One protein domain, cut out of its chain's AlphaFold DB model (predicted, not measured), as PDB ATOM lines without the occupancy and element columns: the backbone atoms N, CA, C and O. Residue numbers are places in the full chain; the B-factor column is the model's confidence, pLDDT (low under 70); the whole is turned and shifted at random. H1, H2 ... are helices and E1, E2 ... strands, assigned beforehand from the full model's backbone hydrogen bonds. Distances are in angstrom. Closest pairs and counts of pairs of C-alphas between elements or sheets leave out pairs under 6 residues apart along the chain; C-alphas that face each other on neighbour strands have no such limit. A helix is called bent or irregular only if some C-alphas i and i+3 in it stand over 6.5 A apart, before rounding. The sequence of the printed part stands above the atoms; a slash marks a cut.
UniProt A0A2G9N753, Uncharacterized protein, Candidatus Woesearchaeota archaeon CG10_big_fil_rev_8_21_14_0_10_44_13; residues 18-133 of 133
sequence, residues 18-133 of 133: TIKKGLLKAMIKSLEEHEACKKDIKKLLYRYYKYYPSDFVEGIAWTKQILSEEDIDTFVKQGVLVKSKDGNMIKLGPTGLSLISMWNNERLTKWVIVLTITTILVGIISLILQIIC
ATOM      1  N   THR A  18      37.077  16.674 -21.379       55.44
ATOM      2  CA  THR A  18      37.843  17.898 -21.658       55.44
ATOM      3  C   THR A  18      37.352  19.059 -20.801       55.44
ATOM      4  O   THR A  18      38.140  19.765 -20.173       55.44
ATOM      5  N   ILE A  19      36.034  19.155 -20.639       56.09
ATOM      6  CA  ILE A  19      35.394  20.131 -19.752       56.09
ATOM      7  C   ILE A  19      35.771  19.864 -18.291       56.09
ATOM      8  O   ILE A  19      36.130  20.793 -17.564       56.09
ATOM      9  N   LYS A  20      35.774  18.593 -17.864       64.31
ATOM     10  CA  LYS A  20      36.219  18.205 -16.517       64.31
ATOM     11  C   LYS A  20      37.663  18.643 -16.257       64.31
ATOM     12  O   LYS A  20      37.959  19.143 -15.176       64.31
ATOM     13  N   LYS A  21      38.543  18.507 -17.253       65.62
ATOM     14  CA  LYS A  21      39.953  18.918 -17.179       65.62
ATOM     15  C   LYS A  21      40.115  20.441 -17.113       65.62
ATOM     16  O   LYS A  21      40.893  20.924 -16.293       65.62
ATOM     17  N   GLY A  22      39.370  21.193 -17.924       65.75
ATOM     18  CA  GLY A  22      39.380  22.659 -17.906       65.75
ATOM     19  C   GLY A  22      38.881  23.227 -16.577       65.75
ATOM     20  O   GLY A  22      39.522  24.103 -15.999       65.75
ATOM     21  N   LEU A  23      37.779  22.681 -16.056       69.12
ATOM     22  CA  LEU A  23      37.214  23.065 -14.762       69.12
ATOM     23  C   LEU A  23      38.179  22.751 -13.616       69.12
ATOM     24  O   LEU A  23      38.441  23.602 -12.769       69.12
ATOM     25  N   LEU A  24      38.755  21.550 -13.631       71.94
ATOM     26  CA  LEU A  24      39.745  21.102 -12.660       71.94
ATOM     27  C   LEU A  24      40.968  22.028 -12.639       71.94
ATOM     28  O   LEU A  24      41.384  22.472 -11.575       71.94
ATOM     29  N   LYS A  25      41.503  22.381 -13.811       73.69
ATOM     30  CA  LYS A  25      42.633  23.312 -13.953       73.69
ATOM     31  C   LYS A  25      42.300  24.703 -13.410       73.69
ATOM     32  O   LYS A  25      43.099  25.277 -12.675       73.69
ATOM     33  N   ALA A  26      41.116  25.223 -13.727       70.06
ATOM     34  CA  ALA A  26      40.656  26.524 -13.255       70.06
ATOM     35  C   ALA A  26      40.467  26.549 -11.728       70.06
ATOM     36  O   ALA A  26      40.853  27.520 -11.074       70.06
ATOM     37  N   MET A  27      39.921  25.472 -11.149       75.25
ATOM     38  CA  MET A  27      39.761  25.320  -9.700       75.25
ATOM     39  C   MET A  27      41.112  25.243  -9.004       75.25
ATOM     40  O   MET A  27      41.346  25.970  -8.045       75.25
ATOM     41  N   ILE A  28      42.007  24.406  -9.524       74.44
ATOM     42  CA  ILE A  28      43.355  24.236  -8.996       74.44
ATOM     43  C   ILE A  28      44.112  25.563  -9.023       74.44
ATOM     44  O   ILE A  28      44.609  25.993  -7.992       74.44
ATOM     45  N   LYS A  29      44.124  26.273 -10.154       73.12
ATOM     46  CA  LYS A  29      44.839  27.551 -10.257       73.12
ATOM     47  C   LYS A  29      44.246  28.636  -9.357       73.12
ATOM     48  O   LYS A  29      44.969  29.479  -8.848       73.12
ATOM     49  N   SER A  30      42.931  28.614  -9.152       73.12
ATOM     50  CA  SER A  30      42.246  29.578  -8.286       73.12
ATOM     51  C   SER A  30      42.470  29.335  -6.791       73.12
ATOM     52  O   SER A  30      42.319  30.264  -6.005       73.12
ATOM     53  N   LEU A  31      42.769  28.091  -6.407       78.88
ATOM     54  CA  LEU A  31      42.946  27.656  -5.018       78.88
ATOM     55  C   LEU A  31      44.412  27.384  -4.651       78.88
ATOM     56  O   LEU A  31      44.691  27.008  -3.517       78.88
ATOM     57  N   GLU A  32      45.336  27.537  -5.602       77.69
ATOM     58  CA  GLU A  32      46.769  27.255  -5.433       77.69
ATOM     59  C   GLU A  32      47.385  28.075  -4.297       77.69
ATOM     60  O   GLU A  32      48.140  27.537  -3.494       77.69
ATOM     61  N   GLU A  33      47.017  29.351  -4.196       69.25
ATOM     62  CA  GLU A  33      47.575  30.272  -3.199       69.25
ATOM     63  C   GLU A  33      46.613  30.548  -2.034       69.25
ATOM     64  O   GLU A  33      47.028  31.060  -0.992       69.25
ATOM     65  N   HIS A  34      45.326  30.206  -2.181       71.62
ATOM     66  CA  HIS A  34      44.282  30.624  -1.250       71.62
ATOM     67  C   HIS A  34      43.177  29.588  -1.057       71.62
ATOM     68  O   HIS A  34      42.745  28.880  -1.962       71.62
ATOM     69  N   GLU A  35      42.642  29.585   0.154       80.88
ATOM     70  CA  GLU A  35      41.397  28.912   0.498       80.88
ATOM     71  C   GLU A  35      40.237  29.780   0.028       80.88
ATOM     72  O   GLU A  35      40.274  31.003   0.173       80.88
ATOM     73  N   ALA A  36      39.188  29.167  -0.510       79.38
ATOM     74  CA  ALA A  36      38.019  29.914  -0.940       79.38
ATOM     75  C   ALA A  36      36.767  29.432  -0.231       79.38
ATOM     76  O   ALA A  36      36.514  28.233  -0.093       79.38
ATOM     77  N   CYS A  37      35.912  30.384   0.125       80.38
ATOM     78  CA  CYS A  37      34.538  30.079   0.465       80.38
ATOM     79  C   CYS A  37      33.854  29.386  -0.720       80.38
ATOM     80  O   CYS A  37      33.985  29.810  -1.871       80.38
ATOM     81  N   LYS A  38      33.030  28.370  -0.439       72.69
ATOM     82  CA  LYS A  38      32.241  27.639  -1.448       72.69
ATOM     83  C   LYS A  38      31.443  28.582  -2.360       72.69
ATOM     84  O   LYS A  38      31.332  28.351  -3.562       72.69
ATOM     85  N   LYS A  39      30.934  29.682  -1.794       73.94
ATOM     86  CA  LYS A  39      30.178  30.727  -2.507       73.94
ATOM     87  C   LYS A  39      31.031  31.525  -3.502       73.94
ATOM     88  O   LYS A  39      30.496  32.030  -4.486       73.94
ATOM     89  N   ASP A  40      32.340  31.609  -3.281       76.62
ATOM     90  CA  ASP A  40      33.262  32.406  -4.090       76.62
ATOM     91  C   ASP A  40      34.007  31.590  -5.152       76.62
ATOM     92  O   ASP A  40      34.510  32.178  -6.107       76.62
ATOM     93  N   ILE A  41      33.975  30.252  -5.092       75.94
ATOM     94  CA  ILE A  41      34.550  29.377  -6.134       75.94
ATOM     95  C   ILE A  41      34.027  29.740  -7.525       75.94
ATOM     96  O   ILE A  41      34.800  29.852  -8.473       75.94
ATOM     97  N   LYS A  42      32.720  29.995  -7.656       73.94
ATOM     98  CA  LYS A  42      32.128  30.396  -8.941       73.94
ATOM     99  C   LYS A  42      32.722  31.708  -9.460       73.94
ATOM    100  O   LYS A  42      32.993  31.825 -10.653       73.94
ATOM    101  N   LYS A  43      32.962  32.682  -8.573       76.06
ATOM    102  CA  LYS A  43      33.580  33.968  -8.932       76.06
ATOM    103  C   LYS A  43      35.044  33.791  -9.327       76.06
ATOM    104  O   LYS A  43      35.488  34.427 -10.279       76.06
ATOM    105  N   LEU A  44      35.776  32.937  -8.615       74.44
ATOM    106  CA  LEU A  44      37.172  32.633  -8.915       74.44
ATOM    107  C   LEU A  44      37.323  31.983 -10.289       74.44
ATOM    108  O   LEU A  44      38.113  32.444 -11.106       74.44
ATOM    109  N   LEU A  45      36.477  31.003 -10.593       72.94
ATOM    110  CA  LEU A  45      36.457  30.359 -11.902       72.94
ATOM    111  C   LEU A  45      36.080  31.326 -13.011       72.94
ATOM    112  O   LEU A  45      36.739  31.363 -14.045       72.94
ATOM    113  N   TYR A  46      35.071  32.164 -12.782       71.56
ATOM    114  CA  TYR A  46      34.716  33.208 -13.733       71.56
ATOM    115  C   TYR A  46      35.897  34.151 -14.019       71.56
ATOM    116  O   TYR A  46      36.168  34.465 -15.178       71.56
ATOM    117  N   ARG A  47      36.640  34.567 -12.982       72.88
ATOM    118  CA  ARG A  47      37.867  35.360 -13.149       72.88
ATOM    119  C   ARG A  47      38.927  34.595 -13.937       72.88
ATOM    120  O   ARG A  47      39.486  35.173 -14.859       72.88
ATOM    121  N   TYR A  48      39.175  33.327 -13.617       71.81
ATOM    122  CA  TYR A  48      40.138  32.499 -14.344       71.81
ATOM    123  C   TYR A  48      39.825  32.476 -15.841       71.81
ATOM    124  O   TYR A  48      40.656  32.868 -16.654       71.81
ATOM    125  N   TYR A  49      38.596  32.121 -16.210       68.94
ATOM    126  CA  TYR A  49      38.205  32.065 -17.613       68.94
ATOM    127  C   TYR A  49      38.282  33.438 -18.286       68.94
ATOM    128  O   TYR A  49      38.738  33.520 -19.421       68.94
ATOM    129  N   LYS A  50      37.945  34.533 -17.590       67.25
ATOM    130  CA  LYS A  50      38.118  35.894 -18.129       67.25
ATOM    131  C   LYS A  50      39.561  36.175 -18.581       67.25
ATOM    132  O   LYS A  50      39.740  36.854 -19.586       67.25
ATOM    133  N   TYR A  51      40.566  35.683 -17.854       65.81
ATOM    134  CA  TYR A  51      41.982  35.913 -18.171       65.81
ATOM    135  C   TYR A  51      42.605  34.850 -19.078       65.81
ATOM    136  O   TYR A  51      43.599  35.134 -19.740       65.81
ATOM    137  N   TYR A  52      42.016  33.655 -19.148       63.97
ATOM    138  CA  TYR A  52      42.475  32.559 -20.004       63.97
ATOM    139  C   TYR A  52      41.412  32.211 -21.058       63.97
ATOM    140  O   TYR A  52      40.836  31.120 -21.029       63.97
ATOM    141  N   PRO A  53      41.148  33.127 -22.017       59.19
ATOM    142  CA  PRO A  53      40.114  32.965 -23.028       59.19
ATOM    143  C   PRO A  53      40.414  31.833 -24.041       59.19
ATOM    144  O   PRO A  53      39.543  31.415 -24.794       59.19
ATOM    145  N   SER A  54      41.636  31.299 -24.091       58.50
ATOM    146  CA  SER A  54      41.940  30.098 -24.888       58.50
ATOM    147  C   SER A  54      41.362  28.824 -24.263       58.50
ATOM    148  O   SER A  54      40.994  27.899 -24.977       58.50
ATOM    149  N   ASP A  55      41.206  28.809 -22.936       60.41
ATOM    150  CA  ASP A  55      40.592  27.720 -22.164       60.41
ATOM    151  C   ASP A  55      39.045  27.895 -22.077       60.41
ATOM    152  O   ASP A  55      38.352  27.218 -21.318       60.41
ATOM    153  N   PHE A  56      38.488  28.848 -22.838       53.91
ATOM    154  CA  PHE A  56      37.169  29.490 -22.651       53.91
ATOM    155  C   PHE A  56      36.060  28.921 -23.519       53.91
ATOM    156  O   PHE A  56      34.910  28.904 -23.082       53.91
ATOM    157  N   VAL A  57      36.395  28.443 -24.722       53.31
ATOM    158  CA  VAL A  57      35.432  27.801 -25.633       53.31
ATOM    159  C   VAL A  57      34.855  26.536 -24.978       53.31
ATOM    160  O   VAL A  57      33.677  26.238 -25.149       53.31
ATOM    161  N   GLU A  58      35.633  25.870 -24.117       51.53
ATOM    162  CA  GLU A  58      35.192  24.724 -23.308       51.53
ATOM    163  C   GLU A  58      34.640  25.113 -21.915       51.53
ATOM    164  O   GLU A  58      33.814  24.389 -21.360       51.53
ATOM    165  N   GLY A  59      35.043  26.259 -21.346       45.62
ATOM    166  CA  GLY A  59      34.724  26.662 -19.964       45.62
ATOM    167  C   GLY A  59      33.507  27.585 -19.763       45.62
ATOM    168  O   GLY A  59      32.887  27.565 -18.692       45.62
ATOM    169  N   ILE A  60      33.111  28.397 -20.757       48.50
ATOM    170  CA  ILE A  60      31.996  29.363 -20.606       48.50
ATOM    171  C   ILE A  60      30.618  28.707 -20.589       48.50
ATOM    172  O   ILE A  60      29.736  29.141 -19.839       48.50
ATOM    173  N   ALA A  61      30.432  27.649 -21.382       53.91
ATOM    174  CA  ALA A  61      29.186  26.890 -21.367       53.91
ATOM    175  C   ALA A  61      28.881  26.369 -19.947       53.91
ATOM    176  O   ALA A  61      27.722  26.333 -19.545       53.91
ATOM    177  N   TRP A  62      29.927  26.093 -19.158       50.06
ATOM    178  CA  TRP A  62      29.850  25.507 -17.818       50.06
ATOM    179  C   TRP A  62      29.938  26.499 -16.659       50.06
ATOM    180  O   TRP A  62      29.302  26.297 -15.632       50.06
ATOM    181  N   THR A  63      30.635  27.629 -16.788       53.38
ATOM    182  CA  THR A  63      30.574  28.656 -15.725       53.38
ATOM    183  C   THR A  63      29.179  29.266 -15.590       53.38
ATOM    184  O   THR A  63      28.752  29.563 -14.472       53.38
ATOM    185  N   LYS A  64      28.436  29.403 -16.700       52.28
ATOM    186  CA  LYS A  64      27.001  29.739 -16.668       52.28
ATOM    187  C   LYS A  64      26.129  28.543 -16.267       52.28
ATOM    188  O   LYS A  64      25.141  28.741 -15.561       52.28
ATOM    189  N   GLN A  65      26.490  27.321 -16.666       53.09
ATOM    190  CA  GLN A  65      25.814  26.084 -16.260       53.09
ATOM    191  C   GLN A  65      26.563  25.386 -15.119       53.09
ATOM    192  O   GLN A  65      27.189  24.356 -15.303       53.09
ATOM    193  N   ILE A  66      26.442  25.977 -13.929       53.19
ATOM    194  CA  ILE A  66      26.360  25.254 -12.656       53.19
ATOM    195  C   ILE A  66      27.515  24.260 -12.425       53.19
ATOM    196  O   ILE A  66      27.377  23.066 -12.644       53.19
ATOM    197  N   LEU A  67      28.594  24.734 -11.793       62.44
ATOM    198  CA  LEU A  67      29.221  23.903 -10.760       62.44
ATOM    199  C   LEU A  67      28.128  23.568  -9.748       62.44
ATOM    200  O   LEU A  67      27.693  24.445  -8.983       62.44
ATOM    201  N   SER A  68      27.614  22.347  -9.841       67.62
ATOM    202  CA  SER A  68      26.663  21.834  -8.875       67.62
ATOM    203  C   SER A  68      27.418  21.525  -7.587       67.62
ATOM    204  O   SER A  68      28.646  21.390  -7.571       67.62
ATOM    205  N   GLU A  69      26.698  21.446  -6.474       70.25
ATOM    206  CA  GLU A  69      27.333  20.994  -5.238       70.25
ATOM    207  C   GLU A  69      27.850  19.551  -5.368       70.25
ATOM    208  O   GLU A  69      28.886  19.233  -4.792       70.25
ATOM    209  N   GLU A  70      27.207  18.724  -6.197       73.69
ATOM    210  CA  GLU A  70      27.626  17.348  -6.487       73.69
ATOM    211  C   GLU A  70      28.969  17.272  -7.225       73.69
ATOM    212  O   GLU A  70      29.767  16.373  -6.955       73.69
ATOM    213  N   ASP A  71      29.264  18.218  -8.117       72.88
ATOM    214  CA  ASP A  71      30.554  18.263  -8.815       72.88
ATOM    215  C   ASP A  71      31.685  18.598  -7.840       72.88
ATOM    216  O   ASP A  71      32.725  17.938  -7.828       72.88
ATOM    217  N   ILE A  72      31.455  19.578  -6.959       75.12
ATOM    218  CA  ILE A  72      32.388  19.919  -5.878       75.12
ATOM    219  C   ILE A  72      32.602  18.701  -4.978       75.12
ATOM    220  O   ILE A  72      33.741  18.360  -4.664       75.12
ATOM    221  N   ASP A  73      31.526  18.015  -4.598       79.06
ATOM    222  CA  ASP A  73      31.592  16.825  -3.752       79.06
ATOM    223  C   ASP A  73      32.318  15.669  -4.438       79.06
ATOM    224  O   ASP A  73      33.053  14.931  -3.784       79.06
ATOM    225  N   THR A  74      32.185  15.541  -5.756       81.12
ATOM    226  CA  THR A  74      32.943  14.575  -6.554       81.12
ATOM    227  C   THR A  74      34.436  14.877  -6.490       81.12
ATOM    228  O   THR A  74      35.230  13.980  -6.211       81.12
ATOM    229  N   PHE A  75      34.838  16.137  -6.669       78.38
ATOM    230  CA  PHE A  75      36.242  16.534  -6.541       78.38
ATOM    231  C   PHE A  75      36.776  16.365  -5.111       78.38
ATOM    232  O   PHE A  75      37.941  16.009  -4.929       78.38
ATOM    233  N   VAL A  76      35.932  16.549  -4.092       82.31
ATOM    234  CA  VAL A  76      36.287  16.257  -2.695       82.31
ATOM    235  C   VAL A  76      36.491  14.758  -2.478       82.31
ATOM    236  O   VAL A  76      37.508  14.357  -1.919       82.31
ATOM    237  N   LYS A  77      35.590  13.906  -2.983       82.81
ATOM    238  CA  LYS A  77      35.735  12.439  -2.926       82.81
ATOM    239  C   LYS A  77      36.983  11.942  -3.656       82.81
ATOM    240  O   LYS A  77      37.586  10.965  -3.235       82.81
ATOM    241  N   GLN A  78      37.384  12.619  -4.729       80.38
ATOM    242  CA  GLN A  78      38.610  12.319  -5.476       80.38
ATOM    243  C   GLN A  78      39.892  12.819  -4.776       80.38
ATOM    244  O   GLN A  78      40.991  12.640  -5.303       80.38
ATOM    245  N   GLY A  79      39.781  13.481  -3.617       81.88
ATOM    246  CA  GLY A  79      40.920  14.054  -2.893       81.88
ATOM    247  C   GLY A  79      41.555  15.261  -3.591       81.88
ATOM    248  O   GLY A  79      42.613  15.735  -3.175       81.88
ATOM    249  N   VAL A  80      40.927  15.762  -4.661       83.44
ATOM    250  CA  VAL A  80      41.357  16.970  -5.377       83.44
ATOM    251  C   VAL A  80      41.114  18.194  -4.506       83.44
ATOM    252  O   VAL A  80      41.948  19.094  -4.459       83.44
ATOM    253  N   LEU A  81      39.980  18.219  -3.809       85.06
ATOM    254  CA  LEU A  81      39.582  19.293  -2.911       85.06
ATOM    255  C   LEU A  81      39.399  18.756  -1.498       85.06
ATOM    256  O   LEU A  81      39.046  17.597  -1.300       85.06
ATOM    257  N   VAL A  82      39.573  19.625  -0.512       87.31
ATOM    258  CA  VAL A  82      39.264  19.335   0.889       87.31
ATOM    259  C   VAL A  82      38.373  20.445   1.421       87.31
ATOM    260  O   VAL A  82      38.637  21.628   1.201       87.31
ATOM    261  N   LYS A  83      37.298  20.061   2.112       86.81
ATOM    262  CA  LYS A  83      36.433  20.995   2.836       86.81
ATOM    263  C   LYS A  83      36.981  21.216   4.246       86.81
ATOM    264  O   LYS A  83      37.493  20.281   4.860       86.81
ATOM    265  N   SER A  84      36.849  22.430   4.774       84.50
ATOM    266  CA  SER A  84      37.076  22.677   6.202       84.50
ATOM    267  C   SER A  84      36.056  21.926   7.062       84.50
ATOM    268  O   SER A  84      35.024  21.472   6.561       84.50
ATOM    269  N   LYS A  85      36.321  21.827   8.372       80.75
ATOM    270  CA  LYS A  85      35.411  21.192   9.342       80.75
ATOM    271  C   LYS A  85      33.997  21.788   9.303       80.75
ATOM    272  O   LYS A  85      33.029  21.054   9.444       80.75
ATOM    273  N   ASP A  86      33.892  23.083   9.013       81.56
ATOM    274  CA  ASP A  86      32.619  23.811   8.934       81.56
ATOM    275  C   ASP A  86      31.947  23.704   7.552       81.56
ATOM    276  O   ASP A  86      30.910  24.317   7.309       81.56
ATOM    277  N   GLY A  87      32.563  23.000   6.594       78.94
ATOM    278  CA  GLY A  87      32.037  22.773   5.243       78.94
ATOM    279  C   GLY A  87      32.001  24.003   4.323       78.94
ATOM    280  O   GLY A  87      31.688  23.869   3.136       78.94
ATOM    281  N   ASN A  88      32.327  25.188   4.844       80.56
ATOM    282  CA  ASN A  88      32.199  26.465   4.141       80.56
ATOM    283  C   ASN A  88      33.424  26.840   3.307       80.56
ATOM    284  O   ASN A  88      33.281  27.514   2.285       80.56
ATOM    285  N   MET A  89      34.611  26.408   3.730       81.31
ATOM    286  CA  MET A  89      35.871  26.700   3.052       81.31
ATOM    287  C   MET A  89      36.335  25.475   2.279       81.31
ATOM    288  O   MET A  89      36.197  24.342   2.743       81.31
ATOM    289  N   ILE A  90      36.888  25.708   1.097       84.00
ATOM    290  CA  ILE A  90      37.423  24.683   0.214       84.00
ATOM    291  C   ILE A  90      38.870  25.042  -0.092       84.00
ATOM    292  O   ILE A  90      39.184  26.181  -0.441       84.00
ATOM    293  N   LYS A  91      39.739  24.046   0.041       86.88
ATOM    294  CA  LYS A  91      41.162  24.116  -0.296       86.88
ATOM    295  C   LYS A  91      41.510  23.010  -1.275       86.88
ATOM    296  O   LYS A  91      40.732  22.072  -1.471       86.88
ATOM    297  N   LEU A  92      42.708  23.088  -1.836       85.62
ATOM    298  CA  LEU A  92      43.288  21.962  -2.546       85.62
ATOM    299  C   LEU A  92      43.614  20.823  -1.586       85.62
ATOM    300  O   LEU A  92      44.209  21.018  -0.529       85.62
ATOM    301  N   GLY A  93      43.198  19.627  -1.979       85.75
ATOM    302  CA  GLY A  93      43.630  18.388  -1.363       85.75
ATOM    303  C   GLY A  93      44.963  17.899  -1.925       85.75
ATOM    304  O   GLY A  93      45.496  18.473  -2.880       85.75
ATOM    305  N   PRO A  94      45.500  16.804  -1.367       83.38
ATOM    306  CA  PRO A  94      46.788  16.246  -1.776       83.38
ATOM    307  C   PRO A  94      46.815  15.847  -3.260       83.38
ATOM    308  O   PRO A  94      47.807  16.103  -3.941       83.38
ATOM    309  N   THR A  95      45.713  15.311  -3.801       84.19
ATOM    310  CA  THR A  95      45.606  14.992  -5.235       84.19
ATOM    311  C   THR A  95      45.645  16.263  -6.084       84.19
ATOM    312  O   THR A  95      46.289  16.294  -7.127       84.19
ATOM    313  N   GLY A  96      44.999  17.342  -5.629       83.25
ATOM    314  CA  GLY A  96      45.014  18.636  -6.312       83.25
ATOM    315  C   GLY A  96      46.412  19.260  -6.360       83.25
ATOM    316  O   GLY A  96      46.841  19.724  -7.414       83.25
ATOM    317  N   LEU A  97      47.152  19.198  -5.248       82.06
ATOM    318  CA  LEU A  97      48.546  19.654  -5.172       82.06
ATOM    319  C   LEU A  97      49.481  18.811  -6.055       82.06
ATOM    320  O   LEU A  97      50.348  19.350  -6.741       82.06
ATOM    321  N   SER A  98      49.279  17.491  -6.096       81.00
ATOM    322  CA  SER A  98      50.035  16.594  -6.980       81.00
ATOM    323  C   SER A  98      49.815  16.924  -8.462       81.00
ATOM    324  O   SER A  98      50.773  16.961  -9.236       81.00
ATOM    325  N   LEU A  99      48.580  17.259  -8.849       79.94
ATOM    326  CA  LEU A  99      48.257  17.683 -10.215       79.94
ATOM    327  C   LEU A  99      48.944  19.002 -10.602       79.94
ATOM    328  O   LEU A  99      49.396  19.128 -11.740       79.94
ATOM    329  N   ILE A 100      49.088  19.955  -9.669       76.75
ATOM    330  CA  ILE A 100      49.892  21.173  -9.892       76.75
ATOM    331  C   ILE A 100      51.339  20.799 -10.197       76.75
ATOM    332  O   ILE A 100      51.903  21.270 -11.185       76.75
ATOM    333  N   SER A 101      51.929  19.935  -9.368       75.75
ATOM    334  CA  SER A 101      53.311  19.485  -9.540       75.75
ATOM    335  C   SER A 101      53.516  18.804 -10.898       75.75
ATOM    336  O   SER A 101      54.442  19.152 -11.629       75.75
ATOM    337  N   MET A 102      52.598  17.918 -11.308       77.44
ATOM    338  CA  MET A 102      52.632  17.294 -12.637       77.44
ATOM    339  C   MET A 102      52.549  18.315 -13.775       77.44
ATOM    340  O   MET A 102      53.320  18.217 -14.728       77.44
ATOM    341  N   TRP A 103      51.658  19.307 -13.693       78.06
ATOM    342  CA  TRP A 103      51.541  20.327 -14.741       78.06
ATOM    343  C   TRP A 103      52.749  21.255 -14.819       78.06
ATOM    344  O   TRP A 103      53.182  21.604 -15.919       78.06
ATOM    345  N   ASN A 104      53.306  21.646 -13.673       78.19
ATOM    346  CA  ASN A 104      54.510  22.466 -13.630       78.19
ATOM    347  C   ASN A 104      55.713  21.698 -14.182       78.19
ATOM    348  O   ASN A 104      56.465  22.261 -14.976       78.19
ATOM    349  N   ASN A 105      55.835  20.406 -13.864       76.69
ATOM    350  CA  ASN A 105      56.859  19.539 -14.440       76.69
ATOM    351  C   ASN A 105      56.688  19.379 -15.953       76.69
ATOM    352  O   ASN A 105      57.653  19.563 -16.682       76.69
ATOM    353  N   GLU A 106      55.475  19.130 -16.455       76.75
ATOM    354  CA  GLU A 106      55.234  19.007 -17.901       76.75
ATOM    355  C   GLU A 106      55.609  20.297 -18.650       76.75
ATOM    356  O   GLU A 106      56.229  20.260 -19.718       76.75
ATOM    357  N   ARG A 107      55.265  21.458 -18.076       77.38
ATOM    358  CA  ARG A 107      55.655  22.756 -18.628       77.38
ATOM    359  C   ARG A 107      57.176  22.916 -18.586       77.38
ATOM    360  O   ARG A 107      57.752  23.243 -19.619       77.38
ATOM    361  N   LEU A 108      57.824  22.648 -17.453       78.38
ATOM    362  CA  LEU A 108      59.278  22.747 -17.298       78.38
ATOM    363  C   LEU A 108      60.011  21.858 -18.309       78.38
ATOM    364  O   LEU A 108      60.883  22.344 -19.022       78.38
ATOM    365  N   THR A 109      59.608  20.593 -18.448       82.81
ATOM    366  CA  THR A 109      60.193  19.650 -19.408       82.81
ATOM    367  C   THR A 109      60.082  20.163 -20.844       82.81
ATOM    368  O   THR A 109      61.063  20.097 -21.582       82.81
ATOM    369  N   LYS A 110      58.939  20.743 -21.242       80.81
ATOM    370  CA  LYS A 110      58.786  21.360 -22.573       80.81
ATOM    371  C   LYS A 110      59.776  22.509 -22.791       80.81
ATOM    372  O   LYS A 110      60.412  22.553 -23.839       80.81
ATOM    373  N   TRP A 111      59.947  23.397 -21.811       85.56
ATOM    374  CA  TRP A 111      60.925  24.489 -21.901       85.56
ATOM    375  C   TRP A 111      62.367  23.974 -21.975       85.56
ATOM    376  O   TRP A 111      63.135  24.454 -22.804       85.56
ATOM    377  N   VAL A 112      62.730  22.965 -21.176       88.69
ATOM    378  CA  VAL A 112      64.072  22.360 -21.211       88.69
ATOM    379  C   VAL A 112      64.363  21.714 -22.570       88.69
ATOM    380  O   VAL A 112      65.442  21.914 -23.129       88.69
ATOM    381  N   ILE A 113      63.405  20.979 -23.139       91.31
ATOM    382  CA  ILE A 113      63.556  20.365 -24.468       91.31
ATOM    383  C   ILE A 113      63.748  21.441 -25.543       91.31
ATOM    384  O   ILE A 113      64.638  21.326 -26.381       91.31
ATOM    385  N   VAL A 114      62.962  22.520 -25.504       91.75
ATOM    386  CA  VAL A 114      63.117  23.625 -26.461       91.75
ATOM    387  C   VAL A 114      64.502  24.265 -26.336       91.75
ATOM    388  O   VAL A 114      65.182  24.427 -27.346       91.75
ATOM    389  N   LEU A 115      64.954  24.554 -25.112       90.62
ATOM    390  CA  LEU A 115      66.267  25.158 -24.868       90.62
ATOM    391  C   LEU A 115      67.413  24.266 -25.358       90.62
ATOM    392  O   LEU A 115      68.306  24.741 -26.056       90.62
ATOM    393  N   THR A 116      67.375  22.970 -25.051       93.06
ATOM    394  CA  THR A 116      68.410  22.019 -25.490       93.06
ATOM    395  C   THR A 116      68.501  21.926 -27.012       93.06
ATOM    396  O   THR A 116      69.601  22.022 -27.553       93.06
ATOM    397  N   ILE A 117      67.366  21.836 -27.716       96.12
ATOM    398  CA  ILE A 117      67.337  21.830 -29.187       96.12
ATOM    399  C   ILE A 117      67.911  23.137 -29.751       96.12
ATOM    400  O   ILE A 117      68.736  23.096 -30.664       96.12
ATOM    401  N   THR A 118      67.532  24.296 -29.201       94.00
ATOM    402  CA  THR A 118      68.059  25.588 -29.672       94.00
ATOM    403  C   THR A 118      69.566  25.717 -29.468       94.00
ATOM    404  O   THR A 118      70.260  26.179 -30.370       94.00
ATOM    405  N   THR A 119      70.100  25.250 -28.337       95.31
ATOM    406  CA  THR A 119      71.543  25.288 -28.059       95.31
ATOM    407  C   THR A 119      72.321  24.382 -29.011       95.31
ATOM    408  O   THR A 119      73.359  24.790 -29.528       95.31
ATOM    409  N   ILE A 120      71.806  23.178 -29.293       96.31
ATOM    410  CA  ILE A 120      72.418  22.257 -30.262       96.31
ATOM    411  C   ILE A 120      72.445  22.890 -31.659       96.31
ATOM    412  O   ILE A 120      73.485  22.872 -32.313       96.31
ATOM    413  N   LEU A 121      71.338  23.495 -32.102       95.69
ATOM    414  CA  LEU A 121      71.259  24.169 -33.403       95.69
ATOM    415  C   LEU A 121      72.275  25.309 -33.532       95.69
ATOM    416  O   LEU A 121      72.987  25.381 -34.533       95.69
ATOM    417  N   VAL A 122      72.380  26.172 -32.517       95.75
ATOM    418  CA  VAL A 122      73.368  27.264 -32.499       95.75
ATOM    419  C   VAL A 122      74.796  26.711 -32.523       95.75
ATOM    420  O   VAL A 122      75.636  27.228 -33.259       95.75
ATOM    421  N   GLY A 123      75.063  25.628 -31.787       95.00
ATOM    422  CA  GLY A 123      76.359  24.946 -31.805       95.00
ATOM    423  C   GLY A 123      76.732  24.411 -33.190       95.00
ATOM    424  O   GLY A 123      77.847  24.639 -33.652       95.00
ATOM    425  N   ILE A 124      75.791  23.764 -33.886       97.00
ATOM    426  CA  ILE A 124      76.002  23.254 -35.251       97.00
ATOM    427  C   ILE A 124      76.293  24.402 -36.226       97.00
ATOM    428  O   ILE A 124      77.239  24.314 -37.005       97.00
ATOM    429  N   ILE A 125      75.525  25.495 -36.165       96.50
ATOM    430  CA  ILE A 125      75.737  26.668 -37.030       96.50
ATOM    431  C   ILE A 125      77.123  27.280 -36.782       96.50
ATOM    432  O   ILE A 125      77.838  27.585 -37.736       96.50
ATOM    433  N   SER A 126      77.527  27.415 -35.515       95.25
ATOM    434  CA  SER A 126      78.853  27.924 -35.153       95.25
ATOM    435  C   SER A 126      79.981  27.032 -35.678       95.25
ATOM    436  O   SER A 126      81.000  27.552 -36.126       95.25
ATOM    437  N   LEU A 127      79.806  25.707 -35.642       95.75
ATOM    438  CA  LEU A 127      80.792  24.751 -36.155       95.75
ATOM    439  C   LEU A 127      80.945  24.867 -37.678       95.75
ATOM    440  O   LEU A 127      82.057  24.881 -38.193       95.75
ATOM    441  N   ILE A 128      79.828  24.986 -38.400       95.88
ATOM    442  CA  ILE A 128      79.832  25.147 -39.861       95.88
ATOM    443  C   ILE A 128      80.541  26.450 -40.256       95.88
ATOM    444  O   ILE A 128      81.354  26.442 -41.177       95.88
ATOM    445  N   LEU A 129      80.286  27.550 -39.541       94.25
ATOM    446  CA  LEU A 129      80.952  28.833 -39.788       94.25
ATOM    447  C   LEU A 129      82.477  28.746 -39.622       94.25
ATOM    448  O   LEU A 129      83.194  29.307 -40.439       94.25
ATOM    449  N   GLN A 130      82.977  28.006 -38.627       94.31
ATOM    450  CA  GLN A 130      84.420  27.806 -38.418       94.31
ATOM    451  C   GLN A 130      85.107  26.976 -39.511       94.31
ATOM    452  O   GLN A 130      86.317  27.071 -39.657       94.31
ATOM    453  N   ILE A 131      84.368  26.134 -40.238       95.25
ATOM    454  CA  ILE A 131      84.918  25.336 -41.348       95.25
ATOM    455  C   ILE A 131      84.988  26.169 -42.636       95.25
ATOM    456  O   ILE A 131      85.845  25.920 -43.482       95.25
ATOM    457  N   ILE A 132      84.060  27.116 -42.810       94.12
ATOM    458  CA  ILE A 132      83.957  27.950 -44.016       94.12
ATOM    459  C   ILE A 132      84.870  29.190 -43.941       94.12
ATOM    460  O   ILE A 132      85.360  29.623 -44.984       94.12
ATOM    461  N   CYS A 133      85.059  29.774 -42.752       85.31
ATOM    462  CA  CYS A 133      85.952  30.917 -42.504       85.31
ATOM    463  C   CYS A 133      87.421  30.501 -42.405       85.31
ATOM    464  O   CYS A 133      88.256  31.250 -42.961       85.31
TER     465      CYS A 133
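What this domain is: This is residues 18 to 133 of the 133 residues of an uncharacterized protein of Candidatus Woesearchaeota archaeon CG10_big_fil_rev_8_21_14_0_10_44_13 (UniProt A0A2G9N753). A small compact head of four helices and a two-stranded hairpin has one very long helix, H5, running away from it as a straight arm. H1 is in the middle of the head; the helical hairpin of H2 and H3 packs on it, and the hairpin of E1 and E2 is near one end of it, with H4 beside E1. Residues 104 to 133 stick out, and this arm makes the length. The printed part has 116 residues, in the order H1, H2, H3, H4, E1, E2, H5, with the strands antiparallel in the order E1 - E2; the class is mostly helix. The whole is only just extended, close to loose, with a radius of gyration of the C-alphas of 20.6 A and spans of 73 by 28 by 21 A.

Where its parts are: H1, residues 18 to 31, begins with C-alpha 18 at (37.843, 17.898, -21.658) and is 20.0 A long. H2, residues 38 to 51, is 21.0 A long, and H3, residues 53 to 64, is 14.9 A long. Both are irregular, but only just: C-alphas 39 and 42 are 6.7 A apart, C-alphas 54 and 57 are 6.9 A apart. H4 is residues 69 to 77, E1 residues 81 to 83 and E2 residues 89 to 92. H5, residues 94 to 132, is 57.5 A long, from C-alpha 94 at (46.788, 16.246, -1.776) to C-alpha 132 at (83.957, 27.950, -44.016).

How they stand to each other: H1 is the hub, touching three helices. It touches H2, closest C-alphas Ala 26 and Leu 45 at 5.8 A, only just about perpendicular at 73 degrees. With residues 18 to 23 alone it touches H3, closest C-alphas Ile 19 and Glu 58 at 5.8 A, about perpendicular at 87 degrees. H1 and H5 only just touch, with 3 pairs of C-alphas within 8 A, the closest Ile 28 and Gly 96 at 6.4 A. The hairpin H2 and H3 has a shallow tilt of 33 degrees, only just short of steep, opposite ways; its closest C-alphas are Tyr 49 and Phe 56, 5.8 A apart. In the hairpin E1 and E2, N 82 and O 91 are 2.9 A apart, within hydrogen-bond range. The closest C-alphas of H4 and E1 are Val 76 and Val 82, 5.6 A apart. H4 and H5 are apart. Every O i to N i+4 pair is within range in H1, H4 and H5, against 8 of 10 in H2 and 4 of 8 in H3.

The domain as a whole: The farthest C-alphas, Asp 86 and Cys 133, are 74.4 A apart. Without residues 104 to 133, which stand free, the body spans 35 by 27 by 20 A. The printed part has no cut and no long link. Its mean pLDDT is 76.9, with residues 18 to 23, 33 and 49 to 68 under 70.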